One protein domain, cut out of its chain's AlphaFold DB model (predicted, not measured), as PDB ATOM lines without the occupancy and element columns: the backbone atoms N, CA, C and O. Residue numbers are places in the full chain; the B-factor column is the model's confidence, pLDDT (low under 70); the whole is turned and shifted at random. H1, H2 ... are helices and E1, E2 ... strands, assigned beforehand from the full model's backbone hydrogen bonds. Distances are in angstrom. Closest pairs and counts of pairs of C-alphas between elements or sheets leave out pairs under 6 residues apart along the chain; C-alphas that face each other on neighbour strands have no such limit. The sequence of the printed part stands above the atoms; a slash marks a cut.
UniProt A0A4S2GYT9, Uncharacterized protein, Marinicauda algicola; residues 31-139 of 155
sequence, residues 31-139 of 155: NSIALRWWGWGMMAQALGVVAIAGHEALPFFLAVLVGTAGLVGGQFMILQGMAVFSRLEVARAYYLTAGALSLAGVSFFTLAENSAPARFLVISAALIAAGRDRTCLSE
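Overview. This is residues 31 to 139 of the 155 residues of an uncharacterized protein of Marinicauda algicola (UniProt A0A4S2GYT9). Two helical hairpins, H1 with H2 and H3 with H4, pack together with their four helices running roughly along one long axis, and a tiny two-stranded sheet, E1 and E2, sits at one end. H2 is in the middle: H1 packs along one side of it, while H3 and H4 lie on its other side, where H2, H3 and H4 form a triangular up-and-down bundle. The printed part has 109 residues with four named helices and two named strands, in the order H1, H2, E1, H3, H4, E2; the sheet has the order E1 - E2, antiparallel, and the class is mostly helix. The whole is compact, with a radius of gyration of the C-alphas of 14.4 A and spans of 45 by 32 by 18 A.

Arrangement. H1, residues 33 to 53, touches H2, residues 60 to 86, as a helical hairpin at a shallow tilt of 18 degrees, opposite ways; their closest C-alphas, of Gly 48 and Gly 67, are 3.7 A apart. H2 touches H3, residues 92 to 111, with its residues 64 to 76 alone, closest at the C-alphas of Val 72 and Ser 102, 7.0 A, at a shallow tilt of 28 degrees, opposite ways. H3 and H4, residues 116 to 131, form the other helical hairpin and touch at a shallow tilt of 20 degrees; the C-alphas of Ser 102 and Ile 123, the closest, are 4.7 A apart. H2 and H4 are close but not clearly touching, with the closest C-alphas, of Val 72 and Ile 123, at 7.1 A. H1 is apart from H3 and from H4. E1, residues 88 to 90, and E2, residues 137 to 139, are antiparallel neighbours at 146 degrees; N 89 and O 138 are 3.2 A apart, and N 138 and O 89 are 3.4 A apart, both within hydrogen-bond range. In H1, H2, H3 and H4 every O i to N i+4 pair is within hydrogen-bond range.

Along the chain. H1 begins at C-alpha 33, (354.886, 370.572, 277.811), and is 30.4 A long from first to last C-alpha. H2 is the longest helix, at 38.8 A, and ends at C-alpha 86, (365.474, 367.457, 273.714). E1 follows, 6.6 A long; H3 measures 28.3 A and H4 23.1 A. E2, also 6.6 A long, ends at C-alpha 139, (366.254, 365.321, 264.633).

Size, cuts and confidence. The two C-alphas farthest apart, of Glu 56 and Glu 139, are 45.9 A from each other. The printed part has no cut. The link from H1 to H2 is short, the other links are tight, and no link is long. The mean pLDDT of the printed part is 83.1, and residues 133 to 139, of which 137 to 139 belong to E2, are under 70.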
ATOM      1  N   ASN A  31     355.234 376.079 282.694       82.94
ATOM      2  CA  ASN A  31     354.487 375.800 281.451       82.94
ATOM      3  C   ASN A  31     355.165 374.891 280.404       82.94
ATOM      4  O   ASN A  31     354.676 374.788 279.278       82.94
ATOM      5  N   SER A  32     356.235 374.173 280.749       87.19
ATOM      6  CA  SER A  32     356.837 373.204 279.826       87.19
ATOM      7  C   SER A  32     355.923 371.999 279.556       87.19
ATOM      8  O   SER A  32     355.517 371.272 280.467       87.19
ATOM      9  N   ILE A  33     355.641 371.748 278.275       88.88
ATOM     10  CA  ILE A  33     354.886 370.572 277.811       88.88
ATOM     11  C   ILE A  33     355.629 369.275 278.161       88.88
ATOM     12  O   ILE A  33     354.995 368.303 278.564       88.88
ATOM     13  N   ALA A  34     356.962 369.271 278.071       87.94
ATOM     14  CA  ALA A  34     357.788 368.120 278.433       87.94
ATOM     15  C   ALA A  34     357.583 367.705 279.896       87.94
ATOM     16  O   ALA A  34     357.395 366.527 280.194       87.94
ATOM     17  N   LEU A  35     357.532 368.684 280.803       87.75
ATOM     18  CA  LEU A  35     357.264 368.442 282.218       87.75
ATOM     19  C   LEU A  35     355.864 367.882 282.448       87.75
ATOM     20  O   LEU A  35     355.715 366.962 283.242       87.75
ATOM     21  N   ARG A  36     354.848 368.351 281.716       89.94
ATOM     22  CA  ARG A  36     353.498 367.771 281.809       89.94
ATOM     23  C   ARG A  36     353.507 366.287 281.446       89.94
ATOM     24  O   ARG A  36     352.978 365.489 282.210       89.94
ATOM     25  N   TRP A  37     354.141 365.911 280.335       91.44
ATOM     26  CA  TRP A  37     354.300 364.503 279.941       91.44
ATOM     27  C   TRP A  37     355.010 363.672 281.009       91.44
ATOM     28  O   TRP A  37     354.572 362.568 281.324       91.44
ATOM     29  N   TRP A  38     356.057 364.230 281.614       89.19
ATOM     30  CA  TRP A  38     356.782 363.585 282.704       89.19
ATOM     31  C   TRP A  38     355.886 363.341 283.927       89.19
ATOM     32  O   TRP A  38     355.857 362.234 284.458       89.19
ATOM     33  N   GLY A  39     355.095 364.343 284.325       88.06
ATOM     34  CA  GLY A  39     354.153 364.241 285.443       88.06
ATOM     35  C   GLY A  39     353.047 363.215 285.191       88.06
ATOM     36  O   GLY A  39     352.810 362.349 286.034       88.06
ATOM     37  N   TRP A  40     352.429 363.242 284.005       92.12
ATOM     38  CA  TRP A  40     351.435 362.239 283.602       92.12
ATOM     39  C   TRP A  40     352.017 360.829 283.592       92.12
ATOM     40  O   TRP A  40     351.370 359.897 284.066       92.12
ATOM     41  N   GLY A  41     353.252 360.675 283.113       90.88
ATOM     42  CA  GLY A  41     353.921 359.383 283.092       90.88
ATOM     43  C   GLY A  41     354.205 358.832 284.488       90.88
ATOM     44  O   GLY A  41     353.942 357.658 284.743       90.88
ATOM     45  N   MET A  42     354.648 359.681 285.419       87.88
ATOM     46  CA  MET A  42     354.821 359.303 286.827       87.88
ATOM     47  C   MET A  42     353.489 358.907 287.479       87.88
ATOM     48  O   MET A  42     353.428 357.894 288.173       87.88
ATOM     49  N   MET A  43     352.406 359.653 287.220       88.25
ATOM     50  CA  MET A  43     351.069 359.296 287.713       88.25
ATOM     51  C   MET A  43     350.582 357.960 287.144       88.25
ATOM     52  O   MET A  43     350.072 357.131 287.894       88.25
ATOM     53  N   ALA A  44     350.764 357.720 285.843       91.50
ATOM     54  CA  ALA A  44     350.382 356.464 285.205       91.50
ATOM     55  C   ALA A  44     351.141 355.266 285.798       91.50
ATOM     56  O   ALA A  44     350.524 354.240 286.088       91.50
ATOM     57  N   GLN A  45     352.448 355.407 286.063       86.31
ATOM     58  CA  GLN A  45     353.219 354.360 286.743       86.31
ATOM     59  C   GLN A  45     352.724 354.125 288.171       86.31
ATOM     60  O   GLN A  45     352.540 352.974 288.558       86.31
ATOM     61  N   ALA A  46     352.468 355.188 288.939       84.62
ATOM     62  CA  ALA A  46     351.964 355.067 290.305       84.62
ATOM     63  C   ALA A  46     350.612 354.338 290.345       84.62
ATOM     64  O   ALA A  46     350.443 353.402 291.124       84.62
ATOM     65  N   LEU A  47     349.681 354.700 289.456       87.56
ATOM     66  CA  LEU A  47     348.402 354.001 289.307       87.56
ATOM     67  C   LEU A  47     348.598 352.537 288.900       87.56
ATOM     68  O   LEU A  47     347.916 351.664 289.431       87.56
ATOM     69  N   GLY A  48     349.553 352.258 288.009       86.44
ATOM     70  CA  GLY A  48     349.899 350.894 287.620       86.44
ATOM     71  C   GLY A  48     350.396 350.054 288.803       86.44
ATOM     72  O   GLY A  48     349.928 348.939 289.023       86.44
ATOM     73  N   VAL A  49     351.292 350.607 289.624       80.69
ATOM     74  CA  VAL A  49     351.781 349.950 290.846       80.69
ATOM     75  C   VAL A  49     350.641 349.706 291.833       80.69
ATOM     76  O   VAL A  49     350.518 348.595 292.347       80.69
ATOM     77  N   VAL A  50     349.791 350.708 292.072       84.06
ATOM     78  CA  VAL A  50     348.638 350.590 292.978       84.06
ATOM     79  C   VAL A  50     347.665 349.518 292.495       84.06
ATOM     80  O   VAL A  50     347.197 348.730 293.309       84.06
ATOM     81  N   ALA A  51     347.398 349.429 291.189       84.88
ATOM     82  CA  ALA A  51     346.529 348.394 290.631       84.88
ATOM     83  C   ALA A  51     347.081 346.978 290.869       84.88
ATOM     84  O   ALA A  51     346.324 346.089 291.245       84.88
ATOM     85  N   ILE A  52     348.394 346.774 290.708       77.38
ATOM     86  CA  ILE A  52     349.043 345.472 290.948       77.38
ATOM     87  C   ILE A  52     349.066 345.138 292.443       77.38
ATOM     88  O   ILE A  52     348.767 344.011 292.831       77.38
ATOM     89  N   ALA A  53     349.417 346.107 293.289       75.69
ATOM     90  CA  ALA A  53     349.456 345.915 294.736       75.69
ATOM     91  C   ALA A  53     348.053 345.639 295.301       75.69
ATOM     92  O   ALA A  53     347.880 344.735 296.112       75.69
ATOM     93  N   GLY A  54     347.042 346.358 294.809       77.94
ATOM     94  CA  GLY A  54     345.637 346.237 295.192       77.94
ATOM     95  C   GLY A  54     344.865 345.128 294.476       77.94
ATOM     96  O   GLY A  54     343.643 345.217 294.384       77.94
ATOM     97  N   HIS A  55     345.535 344.091 293.962       78.06
ATOM     98  CA  HIS A  55     344.882 342.978 293.262       78.06
ATOM     99  C   HIS A  55     343.883 342.184 294.124       78.06
ATOM    100  O   HIS A  55     343.123 341.393 293.584       78.06
ATOM    101  N   GLU A  56     343.854 342.386 295.442       80.81
ATOM    102  CA  GLU A  56     342.815 341.830 296.319       80.81
ATOM    103  C   GLU A  56     341.469 342.563 296.175       80.81
ATOM    104  O   GLU A  56     340.414 341.989 296.432       80.81
ATOM    105  N   ALA A  57     341.489 343.826 295.731       83.94
ATOM    106  CA  ALA A  57     340.304 344.666 295.551       83.94
ATOM    107  C   ALA A  57     339.752 344.653 294.111       83.94
ATOM    108  O   ALA A  57     338.680 345.199 293.854       83.94
ATOM    109  N   LEU A  58     340.477 344.058 293.158       81.75
ATOM    110  CA  LEU A  58     340.116 343.989 291.740       81.75
ATOM    111  C   LEU A  58     340.272 342.553 291.227       81.75
ATOM    112  O   LEU A  58     341.144 341.836 291.701       81.75
ATOM    113  N   PRO A  59     339.514 342.117 290.205       87.50
ATOM    114  CA  PRO A  59     339.797 340.848 289.543       87.50
ATOM    115  C   PRO A  59     341.264 340.798 289.097       87.50
ATOM    116  O   PRO A  59     341.734 341.732 288.447       87.50
ATOM    117  N   PHE A  60     341.977 339.711 289.409       82.06
ATOM    118  CA  PHE A  60     343.422 339.587 289.161       82.06
ATOM    119  C   PHE A  60     343.827 339.987 287.734       82.06
ATOM    120  O   PHE A  60     344.760 340.761 287.538       82.06
ATOM    121  N   PHE A  61     343.076 339.525 286.730       80.06
ATOM    122  CA  PHE A  61     343.323 339.874 285.331       80.06
ATOM    123  C   PHE A  61     343.236 341.386 285.071       80.06
ATOM    124  O   PHE A  61     344.060 341.941 284.348       80.06
ATOM    125  N   LEU A  62     342.271 342.067 285.691       83.94
ATOM    126  CA  LEU A  62     342.097 343.508 285.554       83.94
ATOM    127  C   LEU A  62     343.217 344.272 286.270       83.94
ATOM    128  O   LEU A  62     343.767 345.211 285.699       83.94
ATOM    129  N   ALA A  63     343.597 343.833 287.474       84.12
ATOM    130  CA  ALA A  63     344.722 344.386 288.225       84.12
ATOM    131  C   ALA A  63     346.031 344.310 287.423       84.12
ATOM    132  O   ALA A  63     346.754 345.298 287.303       84.12
ATOM    133  N   VAL A  64     346.300 343.159 286.801       79.94
ATOM    134  CA  VAL A  64     347.463 342.959 285.927       79.94
ATOM    135  C   VAL A  64     347.375 343.836 284.683       79.94
ATOM    136  O   VAL A  64     348.363 344.481 284.339       79.94
ATOM    137  N   LEU A  65     346.233 343.861 283.995       82.69
ATOM    138  CA  LEU A  65     346.076 344.609 282.747       82.69
ATOM    139  C   LEU A  65     346.262 346.114 282.973       82.69
ATOM    140  O   LEU A  65     347.095 346.737 282.315       82.69
ATOM    141  N   VAL A  66     345.527 346.682 283.934       87.12
ATOM    142  CA  VAL A  66     345.619 348.102 284.307       87.12
ATOM    143  C   VAL A  66     347.011 348.416 284.839       87.12
ATOM    144  O   VAL A  66     347.615 349.414 284.448       87.12
ATOM    145  N   GLY A  67     347.547 347.524 285.671       84.88
ATOM    146  CA  GLY A  67     348.896 347.601 286.200       84.88
ATOM    147  C   GLY A  67     349.954 347.746 285.118       84.88
ATOM    148  O   GLY A  67     350.733 348.697 285.095       84.88
ATOM    149  N   THR A  68     349.934 346.813 284.174       81.25
ATOM    150  CA  THR A  68     350.878 346.749 283.059       81.25
ATOM    151  C   THR A  68     350.725 347.946 282.131       81.25
ATOM    152  O   THR A  68     351.723 348.565 281.765       81.25
ATOM    153  N   ALA A  69     349.490 348.309 281.777       85.81
ATOM    154  CA  ALA A  69     349.216 349.465 280.933       85.81
ATOM    155  C   ALA A  69     349.703 350.769 281.584       85.81
ATOM    156  O   ALA A  69     350.300 351.600 280.903       85.81
ATOM    157  N   GLY A  70     349.512 350.927 282.897       89.25
ATOM    158  CA  GLY A  70     350.010 352.075 283.656       89.25
ATOM    159  C   GLY A  70     351.536 352.140 283.694       89.25
ATOM    160  O   GLY A  70     352.115 353.192 283.423       89.25
ATOM    161  N   LEU A  71     352.204 351.009 283.948       83.94
ATOM    162  CA  LEU A  71     353.667 350.934 283.976       83.94
ATOM    163  C   LEU A  71     354.295 351.244 282.607       83.94
ATOM    164  O   LEU A  71     355.159 352.116 282.503       83.94
ATOM    165  N   VAL A  72     353.842 350.563 281.551       85.12
ATOM    166  CA  VAL A  72     354.375 350.727 280.187       85.12
ATOM    167  C   VAL A  72     353.977 352.082 279.603       85.12
ATOM    168  O   VAL A  72     354.816 352.811 279.078       85.12
ATOM    169  N   GLY A  73     352.706 352.465 279.740       88.69
ATOM    170  CA  GLY A  73     352.211 353.759 279.278       88.69
ATOM    171  C   GLY A  73     352.915 354.919 279.976       88.69
ATOM    172  O   GLY A  73     353.309 355.885 279.324       88.69
ATOM    173  N   GLY A  74     353.164 354.797 281.281       89.56
ATOM    174  CA  GLY A  74     353.896 355.801 282.038       89.56
ATOM    175  C   GLY A  74     355.352 355.959 281.592       89.56
ATOM    176  O   GLY A  74     355.827 357.086 281.460       89.56
ATOM    177  N   GLN A  75     356.046 354.858 281.283       85.81
ATOM    178  CA  GLN A  75     357.383 354.886 280.667       85.81
ATOM    179  C   GLN A  75     357.371 355.621 279.316       85.81
ATOM    180  O   GLN A  75     358.220 356.477 279.069       85.81
ATOM    181  N   PHE A  76     356.376 355.364 278.460       90.56
ATOM    182  CA  PHE A  76     356.255 356.044 277.164       90.56
ATOM    183  C   PHE A  76     355.944 357.530 277.279       90.56
ATOM    184  O   PHE A  76     356.517 358.323 276.534       90.56
ATOM    185  N   MET A  77     355.087 357.926 278.219       91.69
ATOM    186  CA  MET A  77     354.832 359.338 278.503       91.69
ATOM    187  C   MET A  77     356.101 360.041 278.991       91.69
ATOM    188  O   MET A  77     356.402 361.147 278.546       91.69
ATOM    189  N   ILE A  78     356.885 359.383 279.849       88.88
ATOM    190  CA  ILE A  78     358.169 359.916 280.306       88.88
ATOM    191  C   ILE A  78     359.142 360.090 279.139       88.88
ATOM    192  O   ILE A  78     359.731 361.162 278.991       88.88
ATOM    193  N   LEU A  79     359.274 359.071 278.288       87.56
ATOM    194  CA  LEU A  79     360.130 359.126 277.107       87.56
ATOM    195  C   LEU A  79     359.694 360.231 276.139       87.56
ATOM    196  O   LEU A  79     360.534 360.981 275.653       87.56
ATOM    197  N   GLN A  80     358.388 360.377 275.898       88.75
ATOM    198  CA  GLN A  80     357.844 361.466 275.088       88.75
ATOM    199  C   GLN A  80     358.194 362.830 275.695       88.75
ATOM    200  O   GLN A  80     358.585 363.740 274.969       88.75
ATOM    201  N   GLY A  81     358.100 362.979 277.020       88.44
ATOM    202  CA  GLY A  81     358.523 364.193 277.719       88.44
ATOM    203  C   GLY A  81     360.001 364.512 277.487       88.44
ATOM    204  O   GLY A  81     360.332 365.640 277.126       88.44
ATOM    205  N   MET A  82     360.876 363.510 277.616       85.81
ATOM    206  CA  MET A  82     362.315 363.636 277.345       85.81
ATOM    207  C   MET A  82     362.595 364.012 275.885       85.81
ATOM    208  O   MET A  82     363.408 364.894 275.622       85.81
ATOM    209  N   ALA A  83     361.897 363.392 274.934       87.00
ATOM    210  CA  ALA A  83     362.034 363.685 273.513       87.00
ATOM    211  C   ALA A  83     361.614 365.127 273.189       87.00
ATOM    212  O   ALA A  83     362.378 365.870 272.576       87.00
ATOM    213  N   VAL A  84     360.456 365.563 273.701       87.62
ATOM    214  CA  VAL A  84     359.971 366.947 273.563       87.62
ATOM    215  C   VAL A  84     360.954 367.941 274.183       87.62
ATOM    216  O   VAL A  84     361.204 368.993 273.599       87.62
ATOM    217  N   PHE A  85     361.536 367.616 275.343       86.88
ATOM    218  CA  PHE A  85     362.537 368.465 275.992       86.88
ATOM    219  C   PHE A  85     363.804 368.613 275.140       86.88
ATOM    220  O   PHE A  85     364.298 369.725 274.955       86.88
ATOM    221  N   SER A  86     364.281 367.507 274.567       84.94
ATOM    222  CA  SER A  86     365.474 367.457 273.714       84.94
ATOM    223  C   SER A  86     365.223 367.865 272.259       84.94
ATOM    224  O   SER A  86     366.160 367.864 271.468       84.94
ATOM    225  N   ARG A  87     363.981 368.222 271.891       86.69
ATOM    226  CA  ARG A  87     363.555 368.513 270.505       86.69
ATOM    227  C   ARG A  87     363.825 367.360 269.527       86.69
ATOM    228  O   ARG A  87     364.098 367.585 268.351       86.69
ATOM    229  N   LEU A  88     363.748 366.136 270.035       85.62
ATOM    230  CA  LEU A  88     363.862 364.915 269.252       85.62
ATOM    231  C   LEU A  88     362.474 364.343 268.988       85.62
ATOM    232  O   LEU A  88     361.554 364.507 269.794       85.62
ATOM    233  N   GLU A  89     362.346 363.621 267.883       85.31
ATOM    234  CA  GLU A  89     361.173 362.802 267.612       85.31
ATOM    235  C   GLU A  89     361.510 361.331 267.826       85.31
ATOM    236  O   GLU A  89     362.541 360.833 267.372       85.31
ATOM    237  N   VAL A  90     360.619 360.633 268.527       83.75
ATOM    238  CA  VAL A  90     360.705 359.185 268.705       83.75
ATOM    239  C   VAL A  90     359.853 358.535 267.627       83.75
ATOM    240  O   VAL A  90     358.650 358.792 267.522       83.75
ATOM    241  N   ALA A  91     360.471 357.680 266.816       86.00
ATOM    242  CA  ALA A  91     359.775 356.977 265.749       86.00
ATOM    243  C   ALA A  91     358.606 356.148 266.304       86.00
ATOM    244  O   ALA A  91     358.742 355.429 267.292       86.00
ATOM    245  N   ARG A  92     357.457 356.155 265.618       85.69
ATOM    246  CA  ARG A  92     356.295 355.328 266.007       85.69
ATOM    247  C   ARG A  92     356.639 353.840 266.118       85.69
ATOM    248  O   ARG A  92     356.090 353.151 266.972       85.69
ATOM    249  N   ALA A  93     357.569 353.371 265.284       85.00
ATOM    250  CA  ALA A  93     358.077 352.007 265.324       85.00
ATOM    251  C   ALA A  93     358.674 351.649 266.694       85.00
ATOM    252  O   ALA A  93     358.418 350.550 267.168       85.00
ATOM    253  N   TYR A  94     359.371 352.581 267.359       87.75
ATOM    254  CA  TYR A  94     359.905 352.375 268.709       87.75
ATOM    255  C   TYR A  94     358.787 352.070 269.710       87.75
ATOM    256  O   TYR A  94     358.861 351.096 270.453       87.75
ATOM    257  N   TYR A  95     357.722 352.879 269.719       87.00
ATOM    258  CA  TYR A  95     356.606 352.676 270.647       87.00
ATOM    259  C   TYR A  95     355.900 351.342 270.405       87.00
ATOM    260  O   TYR A  95     355.523 350.663 271.359       87.00
ATOM    261  N   LEU A  96     355.751 350.947 269.138       87.50
ATOM    262  CA  LEU A  96     355.145 349.670 268.774       87.50
ATOM    263  C   LEU A  96     356.013 348.484 269.200       87.50
ATOM    264  O   LEU A  96     355.499 347.558 269.823       87.50
ATOM    265  N   THR A  97     357.317 348.511 268.913       86.25
ATOM    266  CA  THR A  97     358.228 347.410 269.258       86.25
ATOM    267  C   THR A  97     358.419 347.301 270.765       86.25
ATOM    268  O   THR A  97     358.202 346.227 271.328       86.25
ATOM    269  N   ALA A  98     358.732 348.408 271.444       87.94
ATOM    270  CA  ALA A  98     358.864 348.437 272.895       87.94
ATOM    271  C   ALA A  98     357.553 348.038 273.581       87.94
ATOM    272  O   ALA A  98     357.571 347.312 274.575       87.94
ATOM    273  N   GLY A  99     356.413 348.484 273.042       87.31
ATOM    274  CA  GLY A  99     355.091 348.228 273.608       87.31
ATOM    275  C   GLY A  99     354.705 346.764 273.485       87.31
ATOM    276  O   GLY A  99     354.318 346.150 274.478       87.31
ATOM    277  N   ALA A 100     354.889 346.183 272.299       86.81
ATOM    278  CA  ALA A 100     354.631 344.771 272.051       86.81
ATOM    279  C   ALA A 100     355.532 343.868 272.903       86.81
ATOM    280  O   ALA A 100     355.031 342.953 273.555       86.81
ATOM    281  N   LEU A 101     356.840 344.150 272.959       88.12
ATOM    282  CA  LEU A 101     357.787 343.381 273.774       88.12
ATOM    283  C   LEU A 101     357.477 343.491 275.270       88.12
ATOM    284  O   LEU A 101     357.492 342.482 275.973       88.12
ATOM    285  N   SER A 102     357.146 344.693 275.748       87.25
ATOM    286  CA  SER A 102     356.769 344.909 277.147       87.25
ATOM    287  C   SER A 102     355.484 344.163 277.496       87.25
ATOM    288  O   SER A 102     355.447 343.454 278.495       87.25
ATOM    289  N   LEU A 103     354.442 344.260 276.664       83.62
ATOM    290  CA  LEU A 103     353.177 343.560 276.895       83.62
ATOM    291  C   LEU A 103     353.350 342.040 276.855       83.62
ATOM    292  O   LEU A 103     352.840 341.355 277.740       83.62
ATOM    293  N   ALA A 104     354.086 341.512 275.875       86.06
ATOM    294  CA  ALA A 104     354.346 340.080 275.759       86.06
ATOM    295  C   ALA A 104     355.149 339.556 276.957       86.06
ATOM    296  O   ALA A 104     354.747 338.582 277.594       86.06
ATOM    297  N   GLY A 105     356.244 340.237 277.309       85.69
ATOM    298  CA  GLY A 105     357.085 339.867 278.440       85.69
ATOM    299  C   GLY A 105     356.330 339.929 279.765       85.69
ATOM    300  O   GLY A 105     356.388 338.994 280.560       85.69
ATOM    301  N   VAL A 106     355.576 341.004 279.997       80.62
ATOM    302  CA  VAL A 106     354.794 341.146 281.228       80.62
ATOM    303  C   VAL A 106     353.682 340.106 281.299       80.62
ATOM    304  O   VAL A 106     353.481 339.527 282.363       80.62
ATOM    305  N   SER A 107     353.000 339.813 280.189       79.56
ATOM    306  CA  SER A 107     351.986 338.752 280.142       79.56
ATOM    307  C   SER A 107     352.601 337.393 280.482       79.56
ATOM    308  O   SER A 107     352.060 336.667 281.315       79.56
ATOM    309  N   PHE A 108     353.779 337.081 279.931       84.62
ATOM    310  CA  PHE A 108     354.515 335.855 280.245       84.62
ATOM    311  C   PHE A 108     354.872 335.761 281.736       84.62
ATOM    312  O   PHE A 108     354.461 334.816 282.404       84.62
ATOM    313  N   PHE A 109     355.525 336.779 282.307       82.88
ATOM    314  CA  PHE A 109     355.850 336.843 283.744       82.88
ATOM    315  C   PHE A 109     354.637 337.143 284.643       82.88
ATOM    316  O   PHE A 109     354.753 337.360 285.852       82.88
ATOM    317  N   THR A 110     353.440 337.213 284.074       74.88
ATOM    318  CA  THR A 110     352.205 337.184 284.855       74.88
ATOM    319  C   THR A 110     351.649 335.781 284.929       74.88
ATOM    320  O   THR A 110     351.324 335.321 286.020       74.88
ATOM    321  N   LEU A 111     351.561 335.110 283.787       79.69
ATOM    322  CA  LEU A 111     350.875 333.832 283.672       79.69
ATOM    323  C   LEU A 111     351.775 332.639 284.011       79.69
ATOM    324  O   LEU A 111     351.292 331.678 284.597       79.69
ATOM    325  N   ALA A 112     353.060 332.690 283.653       85.31
ATOM    326  CA  ALA A 112     353.990 331.573 283.826       85.31
ATOM    327  C   ALA A 112     354.734 331.628 285.167       85.31
ATOM    328  O   ALA A 112     354.808 330.640 285.888       85.31
ATOM    329  N   GLU A 113     355.273 332.796 285.509       79.56
ATOM    330  CA  GLU A 113     356.111 332.983 286.693       79.56
ATOM    331  C   GLU A 113     355.770 334.342 287.297       79.56
ATOM    332  O   GLU A 113     356.293 335.357 286.844       79.56
ATOM    333  N   ASN A 114     354.829 334.365 288.255       74.62
ATOM    334  CA  ASN A 114     354.238 335.565 288.874       74.62
ATOM    335  C   ASN A 114     355.274 336.372 289.688       74.62
ATOM    336  O   ASN A 114     355.213 336.457 290.912       74.62
ATOM    337  N   SER A 115     356.246 336.957 288.993       75.31
ATOM    338  CA  SER A 115     357.390 337.667 289.550       75.31
ATOM    339  C   SER A 115     357.325 339.132 289.135       75.31
ATOM    340  O   SER A 115     357.596 339.495 287.987       75.31
ATOM    341  N   ALA A 116     356.966 339.999 290.083       70.69
ATOM    342  CA  ALA A 116     356.949 341.443 289.855       70.69
ATOM    343  C   ALA A 116     358.320 341.994 289.398       70.69
ATOM    344  O   ALA A 116     358.344 342.747 288.422       70.69
ATOM    345  N   PRO A 117     359.468 341.592 289.988       75.00
ATOM    346  CA  PRO A 117     360.782 342.027 289.511       75.00
ATOM    347  C   PRO A 117     361.059 341.629 288.057       75.00
ATOM    348  O   PRO A 117     361.579 342.439 287.289       75.00
ATOM    349  N   ALA A 118     360.672 340.416 287.646       80.38
ATOM    350  CA  ALA A 118     360.886 339.950 286.277       80.38
ATOM    351  C   ALA A 118     360.105 340.792 285.252       80.38
ATOM    352  O   ALA A 118     360.636 341.138 284.196       80.38
ATOM    353  N   ARG A 119     358.881 341.220 285.595       77.31
ATOM    354  CA  ARG A 119     358.086 342.150 284.771       77.31
ATOM    355  C   ARG A 119     358.769 343.507 284.606       77.31
ATOM    356  O   ARG A 119     358.812 344.039 283.503       77.31
ATOM    357  N   PHE A 120     359.341 344.068 285.669       76.00
ATOM    358  CA  PHE A 120     360.082 345.329 285.561       76.00
ATOM    359  C   PHE A 120     361.342 345.190 284.699       76.00
ATOM    360  O   PHE A 120     361.631 346.068 283.877       76.00
ATOM    361  N   LEU A 121     362.070 344.081 284.849       83.38
ATOM    362  CA  LEU A 121     363.267 343.803 284.056       83.38
ATOM    363  C   LEU A 121     362.936 343.639 282.574       83.38
ATOM    364  O   LEU A 121     363.640 344.205 281.742       83.38
ATOM    365  N   VAL A 122     361.853 342.934 282.230       87.31
ATOM    366  CA  VAL A 122     361.480 342.738 280.824       87.31
ATOM    367  C   VAL A 122     360.998 344.033 280.170       87.31
ATOM    368  O   VAL A 122     361.383 344.296 279.035       87.31
ATOM    369  N   ILE A 123     360.250 344.887 280.884       83.12
ATOM    370  CA  ILE A 123     359.872 346.224 280.387       83.12
ATOM    371  C   ILE A 123     361.132 347.057 280.119       83.12
ATOM    372  O   ILE A 123     361.290 347.631 279.042       83.12
ATOM    373  N   SER A 124     362.063 347.089 281.076       81.94
ATOM    374  CA  SER A 124     363.313 347.847 280.944       81.94
ATOM    375  C   SER A 124     364.160 347.335 279.775       81.94
ATOM    376  O   SER A 124     364.641 348.120 278.959       81.94
ATOM    377  N   ALA A 125     364.293 346.014 279.646       86.88
ATOM    378  CA  ALA A 125     365.009 345.381 278.546       86.88
ATOM    379  C   ALA A 125     364.346 345.664 277.191       86.88
ATOM    380  O   ALA A 125     365.052 345.964 276.232       86.88
ATOM    381  N   ALA A 126     363.014 345.632 277.112       87.31
ATOM    382  CA  ALA A 126     362.262 345.948 275.901       87.31
ATOM    383  C   ALA A 126     362.500 347.393 275.439       87.31
ATOM    384  O   ALA A 126     362.758 347.624 274.258       87.31
ATOM    385  N   LEU A 127     362.478 348.355 276.366       82.94
ATOM    386  CA  LEU A 127     362.748 349.767 276.078       82.94
ATOM    387  C   LEU A 127     364.177 349.993 275.568       82.94
ATOM    388  O   LEU A 127     364.380 350.744 274.610       82.94
ATOM    389  N   ILE A 128     365.160 349.332 276.187       84.75
ATOM    390  CA  ILE A 128     366.573 349.413 275.788       84.75
ATOM    391  C   ILE A 128     366.786 348.746 274.426       84.75
ATOM    392  O   ILE A 128     367.452 349.311 273.560       84.75
ATOM    393  N   ALA A 129     366.213 347.560 274.220       85.19
ATOM    394  CA  ALA A 129     366.337 346.811 272.975       85.19
ATOM    395  C   ALA A 129     365.718 347.576 271.800       85.19
ATOM    396  O   ALA A 129     366.360 347.707 270.761       85.19
ATOM    397  N   ALA A 130     364.524 348.146 271.990       83.50
ATOM    398  CA  ALA A 130     363.872 348.985 270.989       83.50
ATOM    399  C   ALA A 130     364.676 350.258 270.682       83.50
ATOM    400  O   ALA A 130     364.684 350.721 269.547       83.50
ATOM    401  N   GLY A 131     365.385 350.812 271.672       75.38
ATOM    402  CA  GLY A 131     366.159 352.051 271.520       75.38
ATOM    403  C   GLY A 131     367.534 351.863 270.894       75.38
ATOM    404  O   GLY A 131     368.195 352.840 270.555       75.38
ATOM    405  N   ARG A 132     367.983 350.614 270.747       77.12
ATOM    406  CA  ARG A 132     369.287 350.287 270.163       77.12
ATOM    407  C   ARG A 132     369.318 350.512 268.649       77.12
ATOM    408  O   ARG A 132     370.401 350.663 268.083       77.12
ATOM    409  N   ASP A 133     368.156 350.549 268.004       69.62
ATOM    410  CA  ASP A 133     368.048 350.873 266.589       69.62
ATOM    411  C   ASP A 133     368.220 352.391 266.389       69.62
ATOM    412  O   ASP A 133     367.405 353.204 266.827       69.62
ATOM    413  N   ARG A 134     369.325 352.795 265.749       57.91
ATOM    414  CA  ARG A 134     369.694 354.213 265.547       57.91
ATOM    415  C   ARG A 134     368.684 354.985 264.693       57.91
ATOM    416  O   ARG A 134     368.746 356.206 264.646       57.91
ATOM    417  N   THR A 135     367.763 354.287 264.039       59.94
ATOM    418  CA  THR A 135     366.682 354.877 263.242       59.94
ATOM    419  C   THR A 135     365.543 355.456 264.092       59.94
ATOM    420  O   THR A 135     364.680 356.153 263.563       59.94
ATOM    421  N   CYS A 136     365.521 355.198 265.405       60.09
ATOM    422  CA  CYS A 136     364.415 355.608 266.274       60.09
ATOM    423  C   CYS A 136     364.424 357.082 266.689       60.09
ATOM    424  O   CYS A 136     363.384 357.574 267.127       60.09
ATOM    425  N   LEU A 137     365.562 357.769 266.568       60.75
ATOM    426  CA  LEU A 137     365.702 359.182 266.901       60.75
ATOM    427  C   LEU A 137     366.048 359.948 265.630       60.75
ATOM    428  O   LEU A 137     367.168 359.862 265.133       60.75
ATOM    429  N   SER A 138     365.075 360.691 265.113       65.62
ATOM    430  CA  SER A 138     365.334 361.709 264.099       65.62
ATOM    431  C   SER A 138     365.442 363.055 264.802       65.62
ATOM    432  O   SER A 138     364.646 363.357 265.700       65.62
ATOM    433  N   GLU A 139     366.397 363.888 264.385       62.03
ATOM    434  CA  GLU A 139     366.254 365.321 264.633       62.03
ATOM    435  C   GLU A 139     364.944 365.765 263.976       62.03
ATOM    436  O   GLU A 139     364.612 365.320 262.870       62.03
TER     437      GLU A 139